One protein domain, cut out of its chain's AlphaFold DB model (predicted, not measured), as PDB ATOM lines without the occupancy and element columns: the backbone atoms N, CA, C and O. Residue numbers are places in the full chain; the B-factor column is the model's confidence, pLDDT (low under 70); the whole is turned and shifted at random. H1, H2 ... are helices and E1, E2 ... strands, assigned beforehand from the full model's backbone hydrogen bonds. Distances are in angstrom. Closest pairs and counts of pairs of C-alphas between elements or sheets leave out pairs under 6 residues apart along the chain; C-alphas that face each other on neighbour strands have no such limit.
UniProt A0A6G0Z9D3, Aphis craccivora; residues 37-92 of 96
ATOM      1  N   CYS A  37       7.409  23.388  -8.270       97.38
ATOM      2  CA  CYS A  37       8.780  23.080  -8.680       97.38
ATOM      3  C   CYS A  37       8.881  22.619 -10.142       97.38
ATOM      4  O   CYS A  37       8.739  21.432 -10.446       97.38
ATOM      5  N   GLU A  38       9.252  23.530 -11.043       96.81
ATOM      6  CA  GLU A  38       9.503  23.241 -12.469       96.81
ATOM      7  C   GLU A  38      10.515  22.106 -12.678       96.81
ATOM      8  O   GLU A  38      10.297  21.204 -13.482       96.81
ATOM      9  N   ARG A  39      11.594  22.068 -11.887       96.31
ATOM     10  CA  ARG A  39      12.620  21.014 -11.987       96.31
ATOM     11  C   ARG A  39      12.060  19.608 -11.733       96.31
ATOM     12  O   ARG A  39      12.585  18.625 -12.267       96.31
ATOM     13  N   SER A  40      11.022  19.495 -10.906       95.94
ATOM     14  CA  SER A  40      10.346  18.216 -10.674       95.94
ATOM     15  C   SER A  40       9.546  17.775 -11.901       95.94
ATOM     16  O   SER A  40       9.574  16.597 -12.249       95.94
ATOM     17  N   PHE A  41       8.938  18.723 -12.619       97.00
ATOM     18  CA  PHE A  41       8.239  18.455 -13.872       97.00
ATOM     19  C   PHE A  41       9.213  18.067 -14.991       97.00
ATOM     20  O   PHE A  41       9.013  17.053 -15.649       97.00
ATOM     21  N   GLU A  42      10.351  18.754 -15.116       96.00
ATOM     22  CA  GLU A  42      11.427  18.348 -16.039       96.00
ATOM     23  C   GLU A  42      11.978  16.945 -15.732       96.00
ATOM     24  O   GLU A  42      12.375  16.191 -16.621       96.00
ATOM     25  N   THR A  43      11.975  16.548 -14.458       94.31
ATOM     26  CA  THR A  43      12.334  15.180 -14.071       94.31
ATOM     27  C   THR A  43      11.283  14.166 -14.513       94.31
ATOM     28  O   THR A  43      11.665  13.099 -14.986       94.31
ATOM     29  N   VAL A  44       9.990  14.494 -14.423       95.12
ATOM     30  CA  VAL A  44       8.915  13.658 -14.982       95.12
ATOM     31  C   VAL A  44       9.101  13.454 -16.484       95.12
ATOM     32  O   VAL A  44       9.087  12.305 -16.916       95.12
ATOM     33  N   LYS A  45       9.366  14.519 -17.251       95.44
ATOM     34  CA  LYS A  45       9.608  14.422 -18.703       95.44
ATOM     35  C   LYS A  45      10.756  13.466 -19.022       95.44
ATOM     36  O   LYS A  45      10.582  12.507 -19.759       95.44
ATOM     37  N   ARG A  46      11.912  13.649 -18.373       94.12
ATOM     38  CA  ARG A  46      13.068  12.750 -18.547       94.12
ATOM     39  C   ARG A  46      12.745  11.298 -18.184       94.12
ATOM     40  O   ARG A  46      13.207  10.379 -18.852       94.12
ATOM     41  N   ASN A  47      11.995  11.082 -17.105       93.44
ATOM     42  CA  ASN A  47      11.623   9.737 -16.673       93.44
ATOM     43  C   ASN A  47      10.647   9.075 -17.658       93.44
ATOM     44  O   ASN A  47      10.725   7.867 -17.850       93.44
ATOM     45  N   PHE A  48       9.748   9.850 -18.267       95.00
ATOM     46  CA  PHE A  48       8.866   9.374 -19.331       95.00
ATOM     47  C   PHE A  48       9.663   8.957 -20.573       95.00
ATOM     48  O   PHE A  48       9.458   7.854 -21.075       95.00
ATOM     49  N   GLU A  49      10.635   9.768 -20.997       94.81
ATOM     50  CA  GLU A  49      11.537   9.432 -22.103       94.81
ATOM     51  C   GLU A  49      12.270   8.103 -21.866       94.81
ATOM     52  O   GLU A  49      12.325   7.252 -22.749       94.81
ATOM     53  N   GLU A  50      12.756   7.875 -20.645       93.94
ATOM     54  CA  GLU A  50      13.413   6.620 -20.269       93.94
ATOM     55  C   GLU A  50      12.462   5.412 -20.349       93.94
ATOM     56  O   GLU A  50      12.871   4.332 -20.775       93.94
ATOM     57  N   VAL A  51      11.189   5.579 -19.968       94.62
ATOM     58  CA  VAL A  51      10.170   4.535 -20.158       94.62
ATOM     59  C   VAL A  51       9.945   4.281 -21.645       94.62
ATOM     60  O   VAL A  51       9.934   3.120 -22.051       94.62
ATOM     61  N   ARG A  52       9.832   5.334 -22.462       94.31
ATOM     62  CA  ARG A  52       9.655   5.226 -23.917       94.31
ATOM     63  C   ARG A  52      10.805   4.471 -24.586       94.31
ATOM     64  O   ARG A  52      10.571   3.693 -25.502       94.31
ATOM     65  N   GLU A  53      12.034   4.692 -24.132       94.88
ATOM     66  CA  GLU A  53      13.226   4.010 -24.648       94.88
ATOM     67  C   GLU A  53      13.314   2.538 -24.218       94.88
ATOM     68  O   GLU A  53      13.838   1.715 -24.966       94.88
ATOM     69  N   GLN A  54      12.826   2.190 -23.022       95.56
ATOM     70  CA  GLN A  54      12.943   0.832 -22.467       95.56
ATOM     71  C   GLN A  54      11.731  -0.068 -22.740       95.56
ATOM     72  O   GLN A  54      11.857  -1.290 -22.654       95.56
ATOM     73  N   ARG A  55      10.555   0.505 -23.018       95.00
ATOM     74  CA  ARG A  55       9.293  -0.224 -23.208       95.00
ATOM     75  C   ARG A  55       8.720   0.055 -24.586       95.00
ATOM     76  O   ARG A  55       8.101   1.088 -24.797       95.00
ATOM     77  N   GLU A  56       8.848  -0.896 -25.504       94.44
ATOM     78  CA  GLU A  56       8.236  -0.799 -26.840       94.44
ATOM     79  C   GLU A  56       6.700  -0.740 -26.776       94.44
ATOM     80  O   GLU A  56       6.054  -0.100 -27.604       94.44
ATOM     81  N   ASP A  57       6.107  -1.366 -25.758       94.25
ATOM     82  CA  ASP A  57       4.665  -1.453 -25.528       94.25
ATOM     83  C   ASP A  57       4.104  -0.310 -24.665       94.25
ATOM     84  O   ASP A  57       2.929  -0.359 -24.298       94.25
ATOM     85  N   TYR A  58       4.892   0.730 -24.351       93.31
ATOM     86  CA  TYR A  58       4.478   1.800 -23.428       93.31
ATOM     87  C   TYR A  58       3.141   2.455 -23.804       93.31
ATOM     88  O   TYR A  58       2.383   2.853 -22.924       93.31
ATOM     89  N   GLN A  59       2.821   2.525 -25.100       91.62
ATOM     90  CA  GLN A  59       1.579   3.127 -25.591       91.62
ATOM     91  C   GLN A  59       0.317   2.341 -25.220       91.62
ATOM     92  O   GLN A  59      -0.781   2.889 -25.267       91.62
ATOM     93  N   MET A  60       0.464   1.059 -24.880       91.69
ATOM     94  CA  MET A  60      -0.633   0.200 -24.432       91.69
ATOM     95  C   MET A  60      -0.780   0.180 -22.909       91.69
ATOM     96  O   MET A  60      -1.745  -0.386 -22.395       91.69
ATOM     97  N   LEU A  61       0.165   0.775 -22.180       92.81
ATOM     98  CA  LEU A  61       0.148   0.806 -20.724       92.81
ATOM     99  C   LEU A  61      -0.611   2.043 -20.234       92.81
ATOM    100  O   LEU A  61      -0.467   3.124 -20.807       92.81
ATOM    101  N   PRO A  62      -1.380   1.937 -19.139       93.88
ATOM    102  CA  PRO A  62      -1.921   3.108 -18.469       93.88
ATOM    103  C   PRO A  62      -0.788   3.998 -17.952       93.88
ATOM    104  O   PRO A  62       0.044   3.564 -17.149       93.88
ATOM    105  N   ILE A  63      -0.775   5.254 -18.395       93.94
ATOM    106  CA  ILE A  63       0.171   6.274 -17.944       93.94
ATOM    107  C   ILE A  63      -0.623   7.457 -17.401       93.94
ATOM    108  O   ILE A  63      -1.489   8.005 -18.082       93.94
ATOM    109  N   VAL A  64      -0.328   7.841 -16.162       94.19
ATOM    110  CA  VAL A  64      -0.944   8.980 -15.479       94.19
ATOM    111  C   VAL A  64       0.145   9.948 -15.046       94.19
ATOM    112  O   VAL A  64       1.200   9.536 -14.565       94.19
ATOM    113  N   VAL A  65      -0.132  11.242 -15.181       95.12
ATOM    114  CA  VAL A  65       0.733  12.310 -14.681       95.12
ATOM    115  C   VAL A  65      -0.048  13.150 -13.678       95.12
ATOM    116  O   VAL A  65      -1.145  13.614 -13.976       95.12
ATOM    117  N   ALA A  66       0.502  13.319 -12.478       95.75
ATOM    118  CA  ALA A  66      -0.150  13.991 -11.362       95.75
ATOM    119  C   ALA A  66       0.681  15.178 -10.859       95.75
ATOM    120  O   ALA A  66       1.832  15.023 -10.441       95.75
ATOM    121  N   GLY A  67       0.068  16.363 -10.858       96.81
ATOM    122  CA  GLY A  67       0.596  17.548 -10.189       96.81
ATOM    123  C   GLY A  67       0.238  17.527  -8.705       96.81
ATOM    124  O   GLY A  67      -0.911  17.760  -8.337       96.81
ATOM    125  N   ASN A  68       1.218  17.241  -7.857       96.94
ATOM    126  CA  ASN A  68       1.079  17.148  -6.408       96.94
ATOM    127  C   ASN A  68       1.242  18.512  -5.710       96.94
ATOM    128  O   ASN A  68       1.786  19.453  -6.287       96.94
ATOM    129  N   LYS A  69       0.842  18.573  -4.433       96.50
ATOM    130  CA  LYS A  69       0.859  19.754  -3.551       96.50
ATOM    131  C   LYS A  69      -0.142  20.856  -3.913       96.50
ATOM    132  O   LYS A  69       0.165  22.043  -3.846       96.50
ATOM    133  N   LEU A  70      -1.351  20.460  -4.316       95.81
ATOM    134  CA  LEU A  70      -2.460  21.386  -4.600       95.81
ATOM    135  C   LEU A  70      -2.956  22.159  -3.368       95.81
ATOM    136  O   LEU A  70      -3.734  23.094  -3.520       95.81
ATOM    137  N   ASP A  71      -2.524  21.774  -2.167       96.94
ATOM    138  CA  ASP A  71      -2.758  22.498  -0.918       96.94
ATOM    139  C   ASP A  71      -2.000  23.835  -0.835       96.94
ATOM    140  O   ASP A  71      -2.370  24.698  -0.038       96.94
ATOM    141  N   LEU A  72      -0.964  24.032  -1.661       95.56
ATOM    142  CA  LEU A  72      -0.209  25.281  -1.696       95.56
ATOM    143  C   LEU A  72      -1.025  26.433  -2.314       95.56
ATOM    144  O   LEU A  72      -1.808  26.215  -3.243       95.56
ATOM    145  N   PRO A  73      -0.800  27.680  -1.861       95.81
ATOM    146  CA  PRO A  73      -1.373  28.870  -2.479       95.81
ATOM    147  C   PRO A  73      -1.109  28.962  -3.990       95.81
ATOM    148  O   PRO A  73      -0.054  28.562  -4.486       95.81
ATOM    149  N   ALA A  74      -2.065  29.519  -4.739       91.88
ATOM    150  CA  ALA A  74      -1.998  29.571  -6.202       91.88
ATOM    151  C   ALA A  74      -0.787  30.362  -6.736       91.88
ATOM    152  O   ALA A  74      -0.267  30.038  -7.798       91.88
ATOM    153  N   ASP A  75      -0.308  31.358  -5.994       95.00
ATOM    154  CA  ASP A  75       0.874  32.171  -6.307       95.00
ATOM    155  C   ASP A  75       2.204  31.422  -6.119       95.00
ATOM    156  O   ASP A  75       3.235  31.838  -6.648       95.00
ATOM    157  N   HIS A  76       2.194  30.286  -5.417       93.75
ATOM    158  CA  HIS A  76       3.353  29.402  -5.306       93.75
ATOM    159  C   HIS A  76       3.474  28.436  -6.492       93.75
ATOM    160  O   HIS A  76       4.519  27.798  -6.652       93.75
ATOM    161  N   ARG A  77       2.439  28.315  -7.334       96.94
ATOM    162  CA  ARG A  77       2.467  27.444  -8.512       96.94
ATOM    163  C   ARG A  77       3.490  27.959  -9.525       96.94
ATOM    164  O   ARG A  77       3.447  29.108  -9.953       96.94
ATOM    165  N   ARG A  78       4.399  27.071  -9.926       97.12
ATOM    166  CA  ARG A  78       5.431  27.302 -10.950       97.12
ATOM    167  C   ARG A  78       5.163  26.540 -12.242       97.12
ATOM    168  O   ARG A  78       5.626  26.949 -13.290       97.12
ATOM    169  N   VAL A  79       4.391  25.459 -12.174       96.94
ATOM    170  CA  VAL A  79       3.960  24.695 -13.350       96.94
ATOM    171  C   VAL A  79       2.460  24.887 -13.518       96.94
ATOM    172  O   VAL A  79       1.680  24.460 -12.656       96.94
ATOM    173  N   THR A  80       2.060  25.561 -14.595       95.12
ATOM    174  CA  THR A  80       0.643  25.817 -14.876       95.12
ATOM    175  C   THR A  80      -0.070  24.540 -15.320       95.12
ATOM    176  O   THR A  80       0.557  23.538 -15.677       95.12
ATOM    177  N   VAL A  81      -1.403  24.538 -15.237       92.94
ATOM    178  CA  VAL A  81      -2.192  23.395 -15.722       92.94
ATOM    179  C   VAL A  81      -2.089  23.321 -17.242       92.94
ATOM    180  O   VAL A  81      -2.031  22.229 -17.800       92.94
ATOM    181  N   GLU A  82      -2.013  24.477 -17.887       94.88
ATOM    182  CA  GLU A  82      -1.866  24.669 -19.320       94.88
ATOM    183  C   GLU A  82      -0.549  24.062 -19.817       94.88
ATOM    184  O   GLU A  82      -0.597  23.164 -20.652       94.88
ATOM    185  N   ASP A  83       0.596  24.426 -19.224       93.81
ATOM    186  CA  ASP A  83       1.912  23.882 -19.611       93.81
ATOM    187  C   ASP A  83       1.956  22.351 -19.492       93.81
ATOM    188  O   ASP A  83       2.482  21.643 -20.355       93.81
ATOM    189  N   ALA A  84       1.390  21.820 -18.401       94.12
ATOM    190  CA  ALA A  84       1.318  20.382 -18.189       94.12
ATOM    191  C   ALA A  84       0.388  19.710 -19.210       94.12
ATOM    192  O   ALA A  84       0.732  18.663 -19.753       94.12
ATOM    193  N   SER A  85      -0.764  20.315 -19.498       92.94
ATOM    194  CA  SER A  85      -1.757  19.779 -20.436       92.94
ATOM    195  C   SER A  85      -1.258  19.793 -21.878       92.94
ATOM    196  O   SER A  85      -1.476  18.822 -22.599       92.94
ATOM    197  N   GLU A  86      -0.565  20.853 -22.294       94.31
ATOM    198  CA  GLU A  86       0.053  20.943 -23.618       94.31
ATOM    199  C   GLU A  86       1.097  19.844 -23.814       94.31
ATOM    200  O   GLU A  86       1.065  19.128 -24.816       94.31
ATOM    201  N   TRP A  87       1.978  19.646 -22.830       93.50
ATOM    202  CA  TRP A  87       2.964  18.570 -22.884       93.50
ATOM    203  C   TRP A  87       2.302  17.184 -22.941       93.50
ATOM    204  O   TRP A  87       2.656  16.368 -23.791       93.50
ATOM    205  N   LEU A  88       1.291  16.929 -22.100       90.88
ATOM    206  CA  LEU A  88       0.552  15.660 -22.107       90.88
ATOM    207  C   LEU A  88      -0.145  15.401 -23.445       90.88
ATOM    208  O   LEU A  88      -0.168  14.263 -23.905       90.88
ATOM    209  N   TYR A  89      -0.700  16.438 -24.075       88.81
ATOM    210  CA  TYR A  89      -1.358  16.321 -25.373       88.81
ATOM    211  C   TYR A  89      -0.384  15.921 -26.491       88.81
ATOM    212  O   TYR A  89      -0.770  15.188 -27.404       88.81
ATOM    213  N   CYS A  90       0.860  16.398 -26.420       87.44
ATOM    214  CA  CYS A  90       1.908  16.081 -27.386       87.44
ATOM    215  C   CYS A  90       2.514  14.688 -27.170       87.44
ATOM    216  O   CYS A  90       2.749  13.978 -28.146       87.44
ATOM    217  N   GLU A  91       2.764  14.301 -25.917       84.75
ATOM    218  CA  GLU A  91       3.561  13.108 -25.607       84.75
ATOM    219  C   GLU A  91       2.742  11.852 -25.308       84.75
ATOM    220  O   GLU A  91       3.185  10.742 -25.617       84.75
ATOM    221  N   LEU A  92       1.571  11.980 -24.673       78.44
ATOM    222  CA  LEU A  92       0.847  10.791 -24.241       78.44
ATOM    223  C   LEU A  92       0.056  10.152 -25.388       78.44
ATOM    224  O   LEU A  92      -0.652  10.838 -26.134       78.44
TER     225      LEU A  92
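This is residues 37 to 92 of the 96 residues of a protein of Aphis craccivora (UniProt A0A6G0Z9D3). Two helices, H1 and H2, and a lone strand, E1, run along one long axis as a loose three-part rod, their centres making a triangle and the strand running against both helices. Residues 50 to 57 stick out at one end and 70 to 75 at the other. The 56 printed residues hold H1, E1, H2 in chain order, mostly helix; the whole is loose, with a radius of gyration of the C-alphas of 12.7 A and spans of 39 by 18 by 17 A.

Find C-alpha 38 at (9.503, 23.241, -12.469); from there H1, residues 38 to 54, runs 24.8 A. E1 is residues 63 to 68, 15.9 A. H2, residues 81 to 91, runs 15.4 A to C-alpha 91 at (3.561, 13.108, -25.607).

Look from H1 to E1: they are near each other, their closest C-alphas 8.3 A apart. E1 and H2 are near each other, closest 8.1 A. H1 and H2 are near each other, with 6 pairs of C-alphas within 10 A. E1 pairs with no named strand. In H1 and H2 every O i to N i+4 pair is within hydrogen-bond range.

The farthest C-alphas, of Glu 56 and Pro 73, are 39.6 A apart. The printed part has no cut; the link E1 to H2, 12 residues, is long. No printed residue is under pLDDT 70.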